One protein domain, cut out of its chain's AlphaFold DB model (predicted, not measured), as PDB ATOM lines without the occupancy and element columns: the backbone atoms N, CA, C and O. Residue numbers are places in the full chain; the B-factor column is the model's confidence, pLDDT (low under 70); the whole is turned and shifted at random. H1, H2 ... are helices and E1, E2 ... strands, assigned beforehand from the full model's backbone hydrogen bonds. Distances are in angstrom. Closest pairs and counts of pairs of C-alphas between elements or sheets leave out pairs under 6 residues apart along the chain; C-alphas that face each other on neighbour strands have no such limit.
ATOM      1  N   LEU A   4      -2.477  26.497 -39.537       93.38
ATOM      2  CA  LEU A   4      -3.442  26.544 -40.622       93.38
ATOM      3  C   LEU A   4      -2.815  27.200 -41.856       93.38
ATOM      4  O   LEU A   4      -2.145  28.221 -41.736       93.38
ATOM      5  N   LEU A   5      -3.063  26.651 -43.046       93.81
ATOM      6  CA  LEU A   5      -2.813  27.376 -44.291       93.81
ATOM      7  C   LEU A   5      -3.823  28.525 -44.416       93.81
ATOM      8  O   LEU A   5      -5.030  28.277 -44.405       93.81
ATOM      9  N   SER A   6      -3.328  29.758 -44.546       90.19
ATOM     10  CA  SER A   6      -4.139  30.976 -44.558       90.19
ATOM     11  C   SER A   6      -5.353  30.862 -45.492       90.19
ATOM     12  O   SER A   6      -5.211  30.430 -46.640       90.19
ATOM     13  N   PRO A   7      -6.557  31.266 -45.042       86.62
ATOM     14  CA  PRO A   7      -7.764  31.208 -45.862       86.62
ATOM     15  C   PRO A   7      -7.748  32.189 -47.045       86.62
ATOM     16  O   PRO A   7      -8.563  32.043 -47.963       86.62
ATOM     17  N   GLU A   8      -6.808  33.139 -47.050       83.88
ATOM     18  CA  GLU A   8      -6.547  34.077 -48.150       83.88
ATOM     19  C   GLU A   8      -6.004  33.378 -49.401       83.88
ATOM     20  O   GLU A   8      -6.111  33.910 -50.506       83.88
ATOM     21  N   VAL A   9      -5.439  32.175 -49.252       89.62
ATOM     22  CA  VAL A   9      -4.956  31.358 -50.365       89.62
ATOM     23  C   VAL A   9      -5.781  30.086 -50.522       89.62
ATOM     24  O   VAL A   9      -6.339  29.523 -49.580       89.62
ATOM     25  N   LYS A  10      -5.848  29.606 -51.758       92.00
ATOM     26  CA  LYS A  10      -6.525  28.376 -52.138       92.00
ATOM     27  C   LYS A  10      -5.534  27.388 -52.730       92.00
ATOM     28  O   LYS A  10      -4.787  27.714 -53.650       92.00
ATOM     29  N   LEU A  11      -5.585  26.162 -52.223       95.25
ATOM     30  CA  LEU A  11      -4.897  25.005 -52.780       95.25
ATOM     31  C   LEU A  11      -5.892  24.185 -53.616       95.25
ATOM     32  O   LEU A  11      -6.988  23.867 -53.153       95.25
ATOM     33  N   ARG A  12      -5.545  23.850 -54.862       93.94
ATOM     34  CA  ARG A  12      -6.424  23.085 -55.767       93.94
ATOM     35  C   ARG A  12      -5.619  22.111 -56.637       93.94
ATOM     36  O   ARG A  12      -4.554  22.499 -57.118       93.94
ATOM     37  N   PRO A  13      -6.130  20.896 -56.914       94.75
ATOM     38  CA  PRO A  13      -5.576  20.038 -57.959       94.75
ATOM     39  C   PRO A  13      -5.618  20.709 -59.344       94.75
ATOM     40  O   PRO A  13      -6.531  21.478 -59.651       94.75
ATOM     41  N   ASP A  14      -4.640  20.400 -60.192       94.50
ATOM     42  CA  ASP A  14      -4.494  20.934 -61.552       94.50
ATOM     43  C   ASP A  14      -3.929  19.855 -62.496       94.50
ATOM     44  O   ASP A  14      -2.822  19.947 -63.027       94.50
ATOM     45  N   GLY A  15      -4.683  18.767 -62.676       92.75
ATOM     46  CA  GLY A  15      -4.220  17.592 -63.419       92.75
ATOM     47  C   GLY A  15      -3.209  16.777 -62.607       92.75
ATOM     48  O   GLY A  15      -3.526  16.334 -61.510       92.75
ATOM     49  N   GLY A  16      -1.999  16.568 -63.133       94.38
ATOM     50  CA  GLY A  16      -0.929  15.818 -62.454       94.38
ATOM     51  C   GLY A  16      -0.102  16.621 -61.446       94.38
ATOM     52  O   GLY A  16       0.988  16.209 -61.061       94.38
ATOM     53  N   ARG A  17      -0.580  17.798 -61.054       95.88
ATOM     54  CA  ARG A  17       0.071  18.714 -60.113       95.88
ATOM     55  C   ARG A  17      -0.990  19.486 -59.338       95.88
ATOM     56  O   ARG A  17      -2.182  19.241 -59.507       95.88
ATOM     57  N   SER A  18      -0.564  20.435 -58.513       96.38
ATOM     58  CA  SER A  18      -1.464  21.340 -57.795       96.38
ATOM     59  C   SER A  18      -1.093  22.799 -58.021       96.38
ATOM     60  O   SER A  18       0.028  23.110 -58.425       96.38
ATOM     61  N   ILE A  19      -2.032  23.694 -57.734       95.38
ATOM     62  CA  ILE A  19      -1.810  25.137 -57.704       95.38
ATOM     63  C   ILE A  19      -2.148  25.703 -56.329       95.38
ATOM     64  O   ILE A  19      -3.129  25.294 -55.707       95.38
ATOM     65  N   LEU A  20      -1.343  26.665 -55.890       95.25
ATOM     66  CA  LEU A  20      -1.594  27.533 -54.746       95.25
ATOM     67  C   LEU A  20      -1.750  28.959 -55.267       95.25
ATOM     68  O   LEU A  20      -0.862  29.443 -55.969       95.25
ATOM     69  N   PHE A  21      -2.858  29.621 -54.951       92.38
ATOM     70  CA  PHE A  21      -3.131  30.966 -55.452       92.38
ATOM     71  C   PHE A  21      -3.950  31.805 -54.472       92.38
ATOM     72  O   PHE A  21      -4.647  31.250 -53.626       92.38
ATOM     73  N   THR A  22      -3.889  33.132 -54.582       88.06
ATOM     74  CA  THR A  22      -4.730  34.045 -53.787       88.06
ATOM     75  C   THR A  22      -6.211  33.836 -54.115       88.06
ATOM     76  O   THR A  22      -6.619  33.920 -55.270       88.06
ATOM     77  N   ALA A  23      -7.032  33.572 -53.098       80.69
ATOM     78  CA  ALA A  23      -8.472  33.366 -53.236       80.69
ATOM     79  C   ALA A  23      -9.252  34.688 -53.327       80.69
ATOM     80  O   ALA A  23     -10.256  34.772 -54.036       80.69
ATOM     81  N   ASN A  24      -8.788  35.729 -52.633       73.50
ATOM     82  CA  ASN A  24      -9.384  37.057 -52.674       73.50
ATOM     83  C   ASN A  24      -8.312  38.121 -52.951       73.50
ATOM     84  O   ASN A  24      -7.521  38.440 -52.066       73.50
ATOM     85  N   PRO A  25      -8.288  38.712 -54.155       64.00
ATOM     86  CA  PRO A  25      -7.332  39.765 -54.494       64.00
ATOM     87  C   PRO A  25      -7.467  41.039 -53.647       64.00
ATOM     88  O   PRO A  25      -6.581  41.884 -53.688       64.00
ATOM     89  N   GLY A  26      -8.560  41.204 -52.891       63.25
ATOM     90  CA  GLY A  26      -8.665  42.277 -51.904       63.25
ATOM     91  C   GLY A  26      -7.718  42.111 -50.721       63.25
ATOM     92  O   GLY A  26      -7.229  43.112 -50.205       63.25
ATOM     93  N   ASP A  27      -7.465  40.870 -50.292       61.84
ATOM     94  CA  ASP A  27      -6.824  40.567 -49.001       61.84
ATOM     95  C   ASP A  27      -5.326  40.893 -48.999       61.84
ATOM     96  O   ASP A  27      -4.773  41.252 -47.963       61.84
ATOM     97  N   SER A  28      -4.676  40.872 -50.167       61.25
ATOM     98  CA  SER A  28      -3.253  41.183 -50.288       61.25
ATOM     99  C   SER A  28      -2.946  42.009 -51.541       61.25
ATOM    100  O   SER A  28      -3.414  41.671 -52.629       61.25
ATOM    101  N   PRO A  29      -2.095  43.051 -51.439       59.97
ATOM    102  CA  PRO A  29      -1.571  43.760 -52.604       59.97
ATOM    103  C   PRO A  29      -0.622  42.896 -53.455       59.97
ATOM    104  O   PRO A  29      -0.330  43.269 -54.590       59.97
ATOM    105  N   GLN A  30      -0.133  41.770 -52.921       71.12
ATOM    106  CA  GLN A  30       0.721  40.827 -53.639       71.12
ATOM    107  C   GLN A  30      -0.039  39.544 -53.972       71.12
ATOM    108  O   GLN A  30      -0.447  38.796 -53.082       71.12
ATOM    109  N   GLU A  31      -0.187  39.270 -55.267       82.75
ATOM    110  CA  GLU A  31      -0.790  38.032 -55.754       82.75
ATOM    111  C   GLU A  31       0.144  36.844 -55.465       82.75
ATOM    112  O   GLU A  31       1.340  36.859 -55.769       82.75
ATOM    113  N   VAL A  32      -0.409  35.796 -54.861       89.81
ATOM    114  CA  VAL A  32       0.232  34.491 -54.725       89.81
ATOM    115  C   VAL A  32      -0.198  33.644 -55.911       89.81
ATOM    116  O   VAL A  32      -1.391  33.479 -56.157       89.81
ATOM    117  N   PHE A  33       0.770  33.059 -56.617       91.94
ATOM    118  CA  PHE A  33       0.520  32.006 -57.597       91.94
ATOM    119  C   PHE A  33       1.724  31.063 -57.703       91.94
ATOM    120  O   PHE A  33       2.829  31.487 -58.054       91.94
ATOM    121  N   LYS A  34       1.520  29.766 -57.444       94.44
ATOM    122  CA  LYS A  34       2.539  28.720 -57.611       94.44
ATOM    123  C   LYS A  34       1.968  27.393 -58.084       94.44
ATOM    124  O   LYS A  34       0.973  26.911 -57.553       94.44
ATOM    125  N   PHE A  35       2.684  26.761 -59.013       96.06
ATOM    126  CA  PHE A  35       2.566  25.328 -59.264       96.06
ATOM    127  C   PHE A  35       3.329  24.555 -58.191       96.06
ATOM    128  O   PHE A  35       4.458  24.908 -57.849       96.06
ATOM    129  N   LEU A  36       2.716  23.492 -57.689       97.06
ATOM    130  CA  LEU A  36       3.251  22.637 -56.641       97.06
ATOM    131  C   LEU A  36       3.236  21.182 -57.092       97.06
ATOM    132  O   LEU A  36       2.284  20.717 -57.728       97.06
ATOM    133  N   TYR A  37       4.275  20.450 -56.701       96.94
ATOM    134  CA  TYR A  37       4.281  19.001 -56.829       96.94
ATOM    135  C   TYR A  37       3.157  18.390 -55.973       96.94
ATOM    136  O   TYR A  37       2.853  18.914 -54.897       96.94
ATOM    137  N   PRO A  38       2.576  17.248 -56.386       96.88
ATOM    138  CA  PRO A  38       1.577  16.511 -55.604       96.88
ATOM    139  C   PRO A  38       1.954  16.328 -54.128       96.88
ATOM    140  O   PRO A  38       1.179  16.654 -53.235       96.88
ATOM    141  N   GLN A  39       3.193  15.911 -53.864       95.75
ATOM    142  CA  GLN A  39       3.739  15.743 -52.516       95.75
ATOM    143  C   GLN A  39       3.708  17.037 -51.690       95.75
ATOM    144  O   GLN A  39       3.336  17.014 -50.522       95.75
ATOM    145  N   GLN A  40       4.058  18.176 -52.293       97.69
ATOM    146  CA  GLN A  40       4.025  19.477 -51.619       97.69
ATOM    147  C   GLN A  40       2.593  19.859 -51.234       97.69
ATOM    148  O   GLN A  40       2.362  20.329 -50.125       97.69
ATOM    149  N   ALA A  41       1.626  19.607 -52.119       97.94
ATOM    150  CA  ALA A  41       0.213  19.857 -51.848       97.94
ATOM    151  C   ALA A  41      -0.350  18.932 -50.756       97.94
ATOM    152  O   ALA A  41      -1.086  19.394 -49.886       97.94
ATOM    153  N   VAL A  42       0.056  17.656 -50.736       98.00
ATOM    154  CA  VAL A  42      -0.258  16.728 -49.638       98.00
ATOM    155  C   VAL A  42       0.262  17.279 -48.311       98.00
ATOM    156  O   VAL A  42      -0.511  17.373 -47.364       98.00
ATOM    157  N   ILE A  43       1.526  17.706 -48.231       98.00
ATOM    158  CA  ILE A  43       2.084  18.269 -46.990       98.00
ATOM    159  C   ILE A  43       1.334  19.550 -46.584       98.00
ATOM    160  O   ILE A  43       0.951  19.685 -45.425       98.00
ATOM    161  N   LEU A  44       1.062  20.463 -47.527       97.81
ATOM    162  CA  LEU A  44       0.304  21.691 -47.255       97.81
ATOM    163  C   LEU A  44      -1.101  21.419 -46.713       97.81
ATOM    164  O   LEU A  44      -1.571  22.137 -45.835       97.81
ATOM    165  N   SER A  45      -1.766  20.370 -47.201       97.31
ATOM    166  CA  SER A  45      -3.108  19.999 -46.744       97.31
ATOM    167  C   SER A  45      -3.168  19.572 -45.269       97.31
ATOM    168  O   SER A  45      -4.253  19.543 -44.693       97.31
ATOM    169  N   LEU A  46      -2.020  19.275 -44.643       96.75
ATOM    170  CA  LEU A  46      -1.930  18.893 -43.229       96.75
ATOM    171  C   LEU A  46      -1.977  20.089 -42.269       96.75
ATOM    172  O   LEU A  46      -2.227  19.884 -41.079       96.75
ATOM    173  N   PHE A  47      -1.763  21.312 -42.767       95.81
ATOM    174  CA  PHE A  47      -1.962  22.557 -42.019       95.81
ATOM    175  C   PHE A  47      -3.460  22.885 -41.969       95.81
ATOM    176  O   PHE A  47      -3.939  23.824 -42.599       95.81
ATOM    177  N   ASP A  48      -4.207  22.049 -41.251       92.44
ATOM    178  CA  ASP A  48      -5.670  22.059 -41.138       92.44
ATOM    179  C   ASP A  48      -6.169  22.711 -39.839       92.44
ATOM    180  O   ASP A  48      -7.341  22.596 -39.473       92.44
ATOM    181  N   GLY A  49      -5.260  23.346 -39.099       91.81
ATOM    182  CA  GLY A  49      -5.530  23.962 -37.811       91.81
ATOM    183  C   GLY A  49      -5.584  22.998 -36.625       91.81
ATOM    184  O   GLY A  49      -5.814  23.428 -35.496       91.81
ATOM    185  N   LYS A  50      -5.366  21.694 -36.820       91.31
ATOM    186  CA  LYS A  50      -5.428  20.701 -35.729       91.31
ATOM    187  C   LYS A  50      -4.057  20.253 -35.240       91.31
ATOM    188  O   LYS A  50      -3.969  19.624 -34.189       91.31
ATOM    189  N   ARG A  51      -3.001  20.545 -35.999       93.31
ATOM    190  CA  ARG A  51      -1.634  20.063 -35.760       93.31
ATOM    191  C   ARG A  51      -0.679  21.228 -35.586       93.31
ATOM    192  O   ARG A  51      -0.800  22.224 -36.288       93.31
ATOM    193  N   ASP A  52       0.269  21.089 -34.671       95.69
ATOM    194  CA  ASP A  52       1.451  21.944 -34.666       95.69
ATOM    195  C   ASP A  52       2.503  21.421 -35.660       95.69
ATOM    196  O   ASP A  52       2.321  20.387 -36.308       95.69
ATOM    197  N   LEU A  53       3.616  22.143 -35.793       95.88
ATOM    198  CA  LEU A  53       4.662  21.801 -36.757       95.88
ATOM    199  C   LEU A  53       5.298  20.426 -36.488       95.88
ATOM    200  O   LEU A  53       5.676  19.732 -37.433       95.88
ATOM    201  N   THR A  54       5.408  20.020 -35.222       97.06
ATOM    202  CA  THR A  54       5.950  18.709 -34.840       97.06
ATOM    203  C   THR A  54       5.021  17.599 -35.313       97.06
ATOM    204  O   THR A  54       5.458  16.705 -36.035       97.06
ATOM    205  N   ALA A  55       3.724  17.711 -35.017       97.38
ATOM    206  CA  ALA A  55       2.721  16.751 -35.460       97.38
ATOM    207  C   ALA A  55       2.582  16.706 -36.994       97.38
ATOM    208  O   ALA A  55       2.323  15.645 -37.561       97.38
ATOM    209  N   VAL A  56       2.778  17.834 -37.694       97.44
ATOM    210  CA  VAL A  56       2.854  17.846 -39.167       97.44
ATOM    211  C   VAL A  56       4.050  17.021 -39.648       97.44
ATOM    212  O   VAL A  56       3.876  16.173 -40.518       97.44
ATOM    213  N   ARG A  57       5.245  17.205 -39.077       98.19
ATOM    214  CA  ARG A  57       6.449  16.438 -39.458       98.19
ATOM    215  C   ARG A  57       6.290  14.940 -39.202       98.19
ATOM    216  O   ARG A  57       6.658  14.147 -40.062       98.19
ATOM    217  N   GLU A  58       5.696  14.555 -38.076       98.06
ATOM    218  CA  GLU A  58       5.372  13.154 -37.769       98.06
ATOM    219  C   GLU A  58       4.377  12.563 -38.778       98.06
ATOM    220  O   GLU A  58       4.564  11.445 -39.260       98.06
ATOM    221  N   ALA A  59       3.347  13.325 -39.158       97.38
ATOM    222  CA  ALA A  59       2.398  12.901 -40.181       97.38
ATOM    223  C   ALA A  59       3.068  12.740 -41.554       97.38
ATOM    224  O   ALA A  59       2.783  11.772 -42.254       97.38
ATOM    225  N   VAL A  60       3.981  13.641 -41.933       97.75
ATOM    226  CA  VAL A  60       4.772  13.527 -43.171       97.75
ATOM    227  C   VAL A  60       5.666  12.287 -43.137       97.75
ATOM    228  O   VAL A  60       5.669  11.533 -44.106       97.75
ATOM    229  N   ALA A  61       6.361  12.031 -42.025       98.00
ATOM    230  CA  ALA A  61       7.179  10.830 -41.849       98.00
ATOM    231  C   ALA A  61       6.356   9.551 -42.065       98.00
ATOM    232  O   ALA A  61       6.758   8.670 -42.818       98.00
ATOM    233  N   TYR A  62       5.154   9.495 -41.486       97.38
ATOM    234  CA  TYR A  62       4.244   8.365 -41.652       97.38
ATOM    235  C   TYR A  62       3.696   8.224 -43.081       97.38
ATOM    236  O   TYR A  62       3.686   7.127 -43.631       97.38
ATOM    237  N   ILE A  63       3.225   9.318 -43.692       95.69
ATOM    238  CA  ILE A  63       2.577   9.293 -45.016       95.69
ATOM    239  C   ILE A  63       3.561   8.893 -46.120       95.69
ATOM    240  O   ILE A  63       3.167   8.200 -47.057       95.69
ATOM    241  N   PHE A  64       4.813   9.341 -46.023       95.38
ATOM    242  CA  PHE A  64       5.830   9.129 -47.055       95.38
ATOM    243  C   PHE A  64       6.847   8.032 -46.712       95.38
ATOM    244  O   PHE A  64       7.788   7.854 -47.479       95.38
ATOM    245  N   ASP A  65       6.655   7.308 -45.602       96.75
ATOM    246  CA  ASP A  65       7.568   6.265 -45.104       96.75
ATOM    247  C   ASP A  65       9.021   6.766 -44.984       96.75
ATOM    248  O   ASP A  65       9.964   6.220 -45.556       96.75
ATOM    249  N   LEU A  66       9.185   7.886 -44.275       96.81
ATOM    250  CA  LEU A  66      10.463   8.564 -44.063       96.81
ATOM    251  C   LEU A  66      10.843   8.539 -42.586       96.81
ATOM    252  O   LEU A  66       9.984   8.539 -41.703       96.81
ATOM    253  N   ASP A  67      12.142   8.627 -42.304       97.62
ATOM    254  CA  ASP A  67      12.579   9.012 -40.968       97.62
ATOM    255  C   ASP A  67      12.210  10.479 -40.657       97.62
ATOM    256  O   ASP A  67      11.887  11.291 -41.535       97.62
ATOM    257  N   ILE A  68      12.236  10.826 -39.369       97.75
ATOM    258  CA  ILE A  68      11.808  12.148 -38.903       97.75
ATOM    259  C   ILE A  68      12.728  13.279 -39.384       97.75
ATOM    260  O   ILE A  68      12.275  14.419 -39.519       97.75
ATOM    261  N   GLU A  69      14.002  12.993 -39.660       97.75
ATOM    262  CA  GLU A  69      14.977  13.979 -40.131       97.75
ATOM    263  C   GLU A  69      14.683  14.349 -41.590       97.75
ATOM    264  O   GLU A  69      14.504  15.527 -41.911       97.75
ATOM    265  N   ALA A  70      14.501  13.347 -42.452       97.31
ATOM    266  CA  ALA A  70      14.107  13.508 -43.844       97.31
ATOM    267  C   ALA A  70      12.731  14.180 -43.975       97.31
ATOM    268  O   ALA A  70      12.573  15.110 -44.773       97.31
ATOM    269  N   ALA A  71      11.746  13.782 -43.163       97.69
ATOM    270  CA  ALA A  71      10.434  14.428 -43.132       97.69
ATOM    271  C   ALA A  71      10.535  15.905 -42.716       97.69
ATOM    272  O   ALA A  71       9.942  16.781 -43.352       97.69
ATOM    273  N   SER A  72      11.343  16.204 -41.694       97.69
ATOM    274  CA  SER A  72      11.602  17.580 -41.255       97.69
ATOM    275  C   SER A  72      12.253  18.412 -42.355       97.69
ATOM    276  O   SER A  72      11.846  19.553 -42.577       97.69
ATOM    277  N   GLN A  73      13.211  17.840 -43.086       97.62
ATOM    278  CA  GLN A  73      13.867  18.505 -44.206       97.62
ATOM    279  C   GLN A  73      12.881  18.822 -45.339       97.62
ATOM    280  O   GLN A  73      12.926  19.923 -45.893       97.62
ATOM    281  N   GLN A  74      11.966  17.904 -45.668       97.19
ATOM    282  CA  GLN A  74      10.942  18.142 -46.690       97.19
ATOM    283  C   GLN A  74       9.969  19.252 -46.295       97.19
ATOM    284  O   GLN A  74       9.698  20.137 -47.106       97.19
ATOM    285  N   VAL A  75       9.488  19.245 -45.047       98.12
ATOM    286  CA  VAL A  75       8.615  20.307 -44.525       98.12
ATOM    287  C   VAL A  75       9.340  21.653 -44.555       98.12
ATOM    288  O   VAL A  75       8.800  22.617 -45.083       98.12
ATOM    289  N   ASN A  76      10.584  21.727 -44.079       97.94
ATOM    290  CA  ASN A  76      11.348  22.980 -44.088       97.94
ATOM    291  C   ASN A  76      11.613  23.485 -45.515       97.94
ATOM    292  O   ASN A  76      11.496  24.678 -45.783       97.94
ATOM    293  N   THR A  77      11.927  22.577 -46.444       97.69
ATOM    294  CA  THR A  77      12.124  22.919 -47.861       97.69
ATOM    295  C   THR A  77      10.847  23.491 -48.467       97.69
ATOM    296  O   THR A  77      10.911  24.494 -49.170       97.69
ATOM    297  N   LEU A  78       9.687  22.892 -48.167       97.94
ATOM    298  CA  LEU A  78       8.380  23.397 -48.582       97.94
ATOM    299  C   LEU A  78       8.110  24.795 -48.016       97.94
ATOM    300  O   LEU A  78       7.769  25.697 -48.774       97.94
ATOM    301  N   LEU A  79       8.278  24.983 -46.706       97.69
ATOM    302  CA  LEU A  79       8.031  26.264 -46.037       97.69
ATOM    303  C   LEU A  79       8.922  27.389 -46.596       97.69
ATOM    304  O   LEU A  79       8.469  28.525 -46.730       97.69
ATOM    305  N   GLY A  80      10.147  27.057 -47.015       97.12
ATOM    306  CA  GLY A  80      11.083  27.986 -47.650       97.12
ATOM    307  C   GLY A  80      10.780  28.344 -49.111       97.12
ATOM    308  O   GLY A  80      11.461  29.206 -49.673       97.12
ATOM    309  N   ILE A  81       9.785  27.726 -49.761       96.81
ATOM    310  CA  ILE A  81       9.422  28.067 -51.144       96.81
ATOM    311  C   ILE A  81       8.869  29.490 -51.180       96.81
ATOM    312  O   ILE A  81       7.861  29.805 -50.549       96.81
ATOM    313  N   ARG A  82       9.509  30.349 -51.976       95.69
ATOM    314  CA  ARG A  82       9.021  31.703 -52.255       95.69
ATOM    315  C   ARG A  82       7.757  31.641 -53.095       95.69
ATOM    316  O   ARG A  82       7.770  31.007 -54.149       95.69
ATOM    317  N   VAL A  83       6.705  32.334 -52.675       92.81
ATOM    318  CA  VAL A  83       5.451  32.436 -53.436       92.81
ATOM    319  C   VAL A  83       5.383  33.719 -54.266       92.81
ATOM    320  O   VAL A  83       4.811  33.689 -55.352       92.81
ATOM    321  N   ASN A  84       6.058  34.783 -53.823       89.62
ATOM    322  CA  ASN A  84       6.265  36.044 -54.543       89.62
ATOM    323  C   ASN A  84       7.555  36.753 -54.046       89.62
ATOM    324  O   ASN A  84       8.464  36.119 -53.482       89.62
ATOM    325  N   ASP A  85       7.668  38.058 -54.292       87.50
ATOM    326  CA  ASP A  85       8.847  38.867 -53.955       87.50
ATOM    327  C   ASP A  85       8.961  39.209 -52.458       87.50
ATOM    328  O   ASP A  85      10.053  39.551 -51.995       87.50
ATOM    329  N   GLU A  86       7.905  39.009 -51.668       87.31
ATOM    330  CA  GLU A  86       7.898  39.322 -50.231       87.31
ATOM    331  C   GLU A  86       7.590  38.118 -49.330       87.31
ATOM    332  O   GLU A  86       7.971  38.116 -48.161       87.31
ATOM    333  N   GLN A  87       6.957  37.072 -49.862       90.81
ATOM    334  CA  GLN A  87       6.371  35.983 -49.085       90.81
ATOM    335  C   GLN A  87       6.947  34.610 -49.453       90.81
ATOM    336  O   GLN A  87       7.289  34.309 -50.606       90.81
ATOM    337  N   THR A  88       6.985  33.734 -48.453       96.00
ATOM    338  CA  THR A  88       7.216  32.289 -48.587       96.00
ATOM    339  C   THR A  88       5.973  31.519 -48.156       96.00
ATOM    340  O   THR A  88       5.052  32.089 -47.573       96.00
ATOM    341  N   ILE A  89       5.941  30.212 -48.405       96.12
ATOM    342  CA  ILE A  89       4.874  29.355 -47.880       96.12
ATOM    343  C   ILE A  89       4.774  29.467 -46.353       96.12
ATOM    344  O   ILE A  89       3.664  29.510 -45.838       96.12
ATOM    345  N   GLU A  90       5.897  29.570 -45.640       96.50
ATOM    346  CA  GLU A  90       5.911  29.773 -44.185       96.50
ATOM    347  C   GLU A  90       5.074  30.976 -43.749       96.50
ATOM    348  O   GLU A  90       4.275  30.860 -42.828       96.50
ATOM    349  N   THR A  91       5.185  32.100 -44.461       93.62
ATOM    350  CA  THR A  91       4.411  33.316 -44.151       93.62
ATOM    351  C   THR A  91       2.908  33.171 -44.405       93.62
ATOM    352  O   THR A  91       2.133  34.013 -43.962       93.62
ATOM    353  N   LEU A  92       2.489  32.115 -45.110       92.44
ATOM    354  CA  LEU A  92       1.084  31.769 -45.330       92.44
ATOM    355  C   LEU A  92       0.554  30.784 -44.279       92.44
ATOM    356  O   LEU A  92      -0.629  30.453 -44.316       92.44
ATOM    357  N   ILE A  93       1.402  30.280 -43.377       94.12
ATOM    358  CA  ILE A  93       0.989  29.417 -42.272       94.12
ATOM    359  C   ILE A  93       0.753  30.281 -41.036       94.12
ATOM    360  O   ILE A  93       1.636  31.006 -40.588       94.12
ATOM    361  N   ILE A  94      -0.445  30.180 -40.478       91.00
ATOM    362  CA  ILE A  94      -0.926  31.024 -39.381       91.00
ATOM    363  C   ILE A  94      -1.478  30.172 -38.240       91.00
ATOM    364  O   ILE A  94      -1.731  28.974 -38.406       91.00
ATOM    365  N   GLU A  95      -1.689  30.775 -37.074       87.88
ATOM    366  CA  GLU A  95      -2.300  30.085 -35.941       87.88
ATOM    367  C   GLU A  95      -3.831  30.155 -36.028       87.88
ATOM    368  O   GLU A  95      -4.416  31.156 -36.435       87.88
ATOM    369  N   VAL A  96      -4.523  29.081 -35.630       80.25
ATOM    370  CA  VAL A  96      -6.001  29.028 -35.707       80.25
ATOM    371  C   VAL A  96      -6.686  30.117 -34.883       80.25
ATOM    372  O   VAL A  96      -7.774  30.558 -35.247       80.25
ATOM    373  N   SER A  97      -6.066  30.560 -33.788       71.38
ATOM    374  CA  SER A  97      -6.581  31.655 -32.958       71.38
ATOM    375  C   SER A  97      -6.721  32.978 -33.708       71.38
ATOM    376  O   SER A  97      -7.484  33.832 -33.264       71.38
ATOM    377  N   ASP A  98      -6.032  33.130 -34.839       65.38
ATOM    378  CA  ASP A  98      -6.012  34.365 -35.617       65.38
ATOM    379  C   ASP A  98      -7.202  34.471 -36.585       65.38
ATOM    380  O   ASP A  98      -7.358  35.493 -37.251       65.38
ATOM    381  N   ASN A  99      -8.063  33.445 -36.673       62.78
ATOM    382  CA  ASN A  99      -9.139  33.384 -37.664       62.78
ATOM    383  C   ASN A  99     -10.532  33.072 -37.123       62.78
ATOM    384  O   ASN A  99     -10.727  32.404 -36.110       62.78
ATOM    385  N   ASN A 100     -11.528  33.508 -37.898       63.69
ATOM    386  CA  ASN A 100     -12.912  33.089 -37.728       63.69
ATOM    387  C   ASN A 100     -13.062  31.613 -38.178       63.69
ATOM    388  O   ASN A 100     -12.729  31.303 -39.327       63.69
ATOM    389  N   PRO A 101     -13.594  30.705 -37.332       58.66
ATOM    390  CA  PRO A 101     -13.804  29.294 -37.673       58.66
ATOM    391  C   PRO A 101     -14.574  29.053 -38.980       58.66
ATOM    392  O   PRO A 101     -14.376  28.029 -39.629       58.66
ATOM    393  N   GLU A 102     -15.426  29.996 -39.392       58.66
ATOM    394  CA  GLU A 102     -16.227  29.903 -40.620       58.66
ATOM    395  C   GLU A 102     -15.427  30.107 -41.919       58.66
ATOM    396  O   GLU A 102     -15.953  29.880 -43.006       58.66
ATOM    397  N   GLN A 103     -14.161  30.529 -41.830       67.38
ATOM    398  CA  GLN A 103     -13.309  30.812 -42.994       67.38
ATOM    399  C   GLN A 103     -12.206  29.765 -43.210       67.38
ATOM    400  O   GLN A 103     -11.469  29.841 -44.189       67.38
ATOM    401  N   VAL A 104     -12.105  28.763 -42.335       80.00
ATOM    402  CA  VAL A 104     -11.058  27.736 -42.388       80.00
ATOM    403  C   VAL A 104     -11.213  26.846 -43.628       80.00
ATOM    404  O   VAL A 104     -12.255  26.222 -43.843       80.00
ATOM    405  N   ARG A 105     -10.148  26.735 -44.431       87.25
ATOM    406  CA  ARG A 105     -10.094  25.851 -45.606       87.25
ATOM    407  C   ARG A 105      -9.466  24.514 -45.232       87.25
ATOM    408  O   ARG A 105      -8.265  24.430 -44.997       87.25
ATOM    409  N   ILE A 106     -10.285  23.466 -45.199       91.19
ATOM    410  CA  ILE A 106      -9.833  22.097 -44.932       91.19
ATOM    411  C   ILE A 106      -9.737  21.332 -46.247       91.19
ATOM    412  O   ILE A 106     -10.688  21.306 -47.031       91.19
ATOM    413  N   TYR A 107      -8.602  20.677 -46.460       94.56
ATOM    414  CA  TYR A 107      -8.331  19.888 -47.653       94.56
ATOM    415  C   TYR A 107      -8.177  18.411 -47.283       94.56
ATOM    416  O   TYR A 107      -7.599  18.088 -46.248       94.56
ATOM    417  N   ASP A 108      -8.678  17.505 -48.126       95.19
ATOM    418  CA  ASP A 108      -8.378  16.075 -48.002       95.19
ATOM    419  C   ASP A 108      -7.054  15.784 -48.733       95.19
ATOM    420  O   ASP A 108      -7.009  15.949 -49.959       95.19
ATOM    421  N   PRO A 109      -5.994  15.324 -48.037       95.62
ATOM    422  CA  PRO A 109      -4.706  15.018 -48.657       95.62
ATOM    423  C   PRO A 109      -4.810  14.072 -49.860       95.62
ATOM    424  O   PRO A 109      -4.039  14.187 -50.812       95.62
ATOM    425  N   LYS A 110      -5.799  13.168 -49.869       95.88
ATOM    426  CA  LYS A 110      -6.010  12.207 -50.964       95.88
ATOM    427  C   LYS A 110      -6.331  12.876 -52.294       95.88
ATOM    428  O   LYS A 110      -6.032  12.305 -53.337       95.88
ATOM    429  N   THR A 111      -6.903  14.079 -52.271       95.75
ATOM    430  CA  THR A 111      -7.251  14.833 -53.488       95.75
ATOM    431  C   THR A 111      -6.031  15.260 -54.300       95.75
ATOM    432  O   THR A 111      -6.161  15.538 -55.489       95.75
ATOM    433  N   PHE A 112      -4.849  15.277 -53.679       96.88
ATOM    434  CA  PHE A 112      -3.594  15.664 -54.316       96.88
ATOM    435  C   PHE A 112      -2.731  14.467 -54.719       96.88
ATOM    436  O   PHE A 112      -1.677  14.662 -55.314       96.88
ATOM    437  N   ILE A 113      -3.151  13.235 -54.416       95.31
ATOM    438  CA  ILE A 113      -2.411  12.030 -54.795       95.31
ATOM    439  C   ILE A 113      -2.701  11.715 -56.260       95.31
ATOM    440  O   ILE A 113      -3.845  11.474 -56.647       95.31
ATOM    441  N   VAL A 114      -1.646  11.670 -57.071       94.81
ATOM    442  CA  VAL A 114      -1.726  11.344 -58.497       94.81
ATOM    443  C   VAL A 114      -0.653  10.316 -58.872       94.81
ATOM    444  O   VAL A 114       0.439  10.346 -58.306       94.81
ATOM    445  N   PRO A 115      -0.932   9.410 -59.828       95.31
ATOM    446  CA  PRO A 115       0.087   8.589 -60.468       95.31
ATOM    447  C   PRO A 115       1.297   9.396 -60.950       95.31
ATOM    448  O   PRO A 115       1.131  10.422 -61.611       95.31
ATOM    449  N   GLU A 116       2.502   8.880 -60.703       94.50
ATOM    450  CA  GLU A 116       3.773   9.501 -61.106       94.50
ATOM    451  C   GLU A 116       3.806   9.846 -62.602       94.50
ATOM    452  O   GLU A 116       4.192  10.946 -62.982       94.50
ATOM    453  N   ALA A 117       3.282   8.956 -63.450       95.88
ATOM    454  CA  ALA A 117       3.219   9.151 -64.898       95.88
ATOM    455  C   ALA A 117       2.356  10.347 -65.350       95.88
ATOM    456  O   ALA A 117       2.443  10.757 -66.505       95.88
ATOM    457  N   MET A 118       1.497  10.892 -64.479       94.94
ATOM    458  CA  MET A 118       0.713  12.092 -64.786       94.94
ATOM    459  C   MET A 118       1.420  13.381 -64.371       94.94
ATOM    460  O   MET A 118       0.999  14.451 -64.815       94.94
ATOM    461  N   ILE A 119       2.462  13.304 -63.534       95.75
ATOM    462  CA  ILE A 119       3.157  14.482 -63.017       95.75
ATOM    463  C   ILE A 119       3.813  15.228 -64.175       95.75
ATOM    464  O   ILE A 119       4.687  14.711 -64.863       95.75
TER     465      ILE A 119
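What this domain is: This is residues 4 to 119 of the 262 residues of an uncharacterized protein of Paenibacillus peoriae (UniProt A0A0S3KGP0). A small antiparallel sheet of three strands, E1, E2 and E3, has the short helix H1 over one face, and H1 sits in the middle of the domain, between this sheet and the two longer helices H2 and H3, which touch each other and are only just about perpendicular, at 70.4 degrees. The short helix H4 packs beside H1, and residues 4 to 5 form a short antiparallel pairing with residues 93 to 94 of E4. The printed part has 116 residues, with four named strands and four named helices in the order E1, E2, E3, H1, H2, H3, E4, H4. The class is mixed, helices and strands, though under half of the residues are in named elements. The whole is compact, with a radius of gyration of the C-alphas of 13.8 A and spans of 40 by 32 by 27 A.

Where its parts are: E1, residues 9 to 13, begins at C-alpha 9, (-4.956, 31.358, -50.365), and is 13.6 A long. E2, residues 18 to 22, is 13.7 A long, and E3 is residues 33 to 36. H1 follows as residues 38 to 45. H2, residues 53 to 64, measures 16.4 A, and H3, residues 68 to 79, measures 16.3 A. E4 is residues 93 to 95. H4, residues 109 to 112, ends at C-alpha 112, (-3.594, 15.664, -54.316).

How they stand to each other: E1, E2 and E3 form a meander, each strand the antiparallel neighbour of the one before. In the hairpin of E1 and E2, N 10 and O 21 are 2.8 A apart, within hydrogen-bond range. In the hairpin of E2 and E3, N 20 and O 34 are within range at 2.9 A. H1 is on the sheet at a height of 8.7 A, over E2, and only just runs along the strands, at 27 degrees to E2 on the local plane. H4 only grazes the sheet with residues 111 to 112, and touches H1, the closest C-alphas being those of Val 42 and Pro 109, 4.9 A apart. H1 and H2 are close but not clearly touching; their closest C-alphas, Ile 43 and Val 60, are 6.7 A apart. H1 and H3 are close but not clearly touching too, nearest at the C-alphas of Gln 40 and Leu 78, 6.6 A. H2 touches H3 with residues 57 to 61 alone, only just about perpendicular at 70.4 degrees; the closest C-alphas, Ala 61 and Ala 71, are 5.0 A apart. E4 pairs with no named strand. H1, H2 and H3 have every O i to N i+4 pair within hydrogen-bond range; H4 is too short for such a pair.

The domain as a whole: The C-alphas farthest apart, Gly 26 and Asp 67, are 41.0 A apart. The printed part has no cut. The links H3 to E4 and E4 to H4 are long, 13 residues each. The mean pLDDT of the printed part is 90.7; residues 25 to 29 and 98 to 103 are under 70.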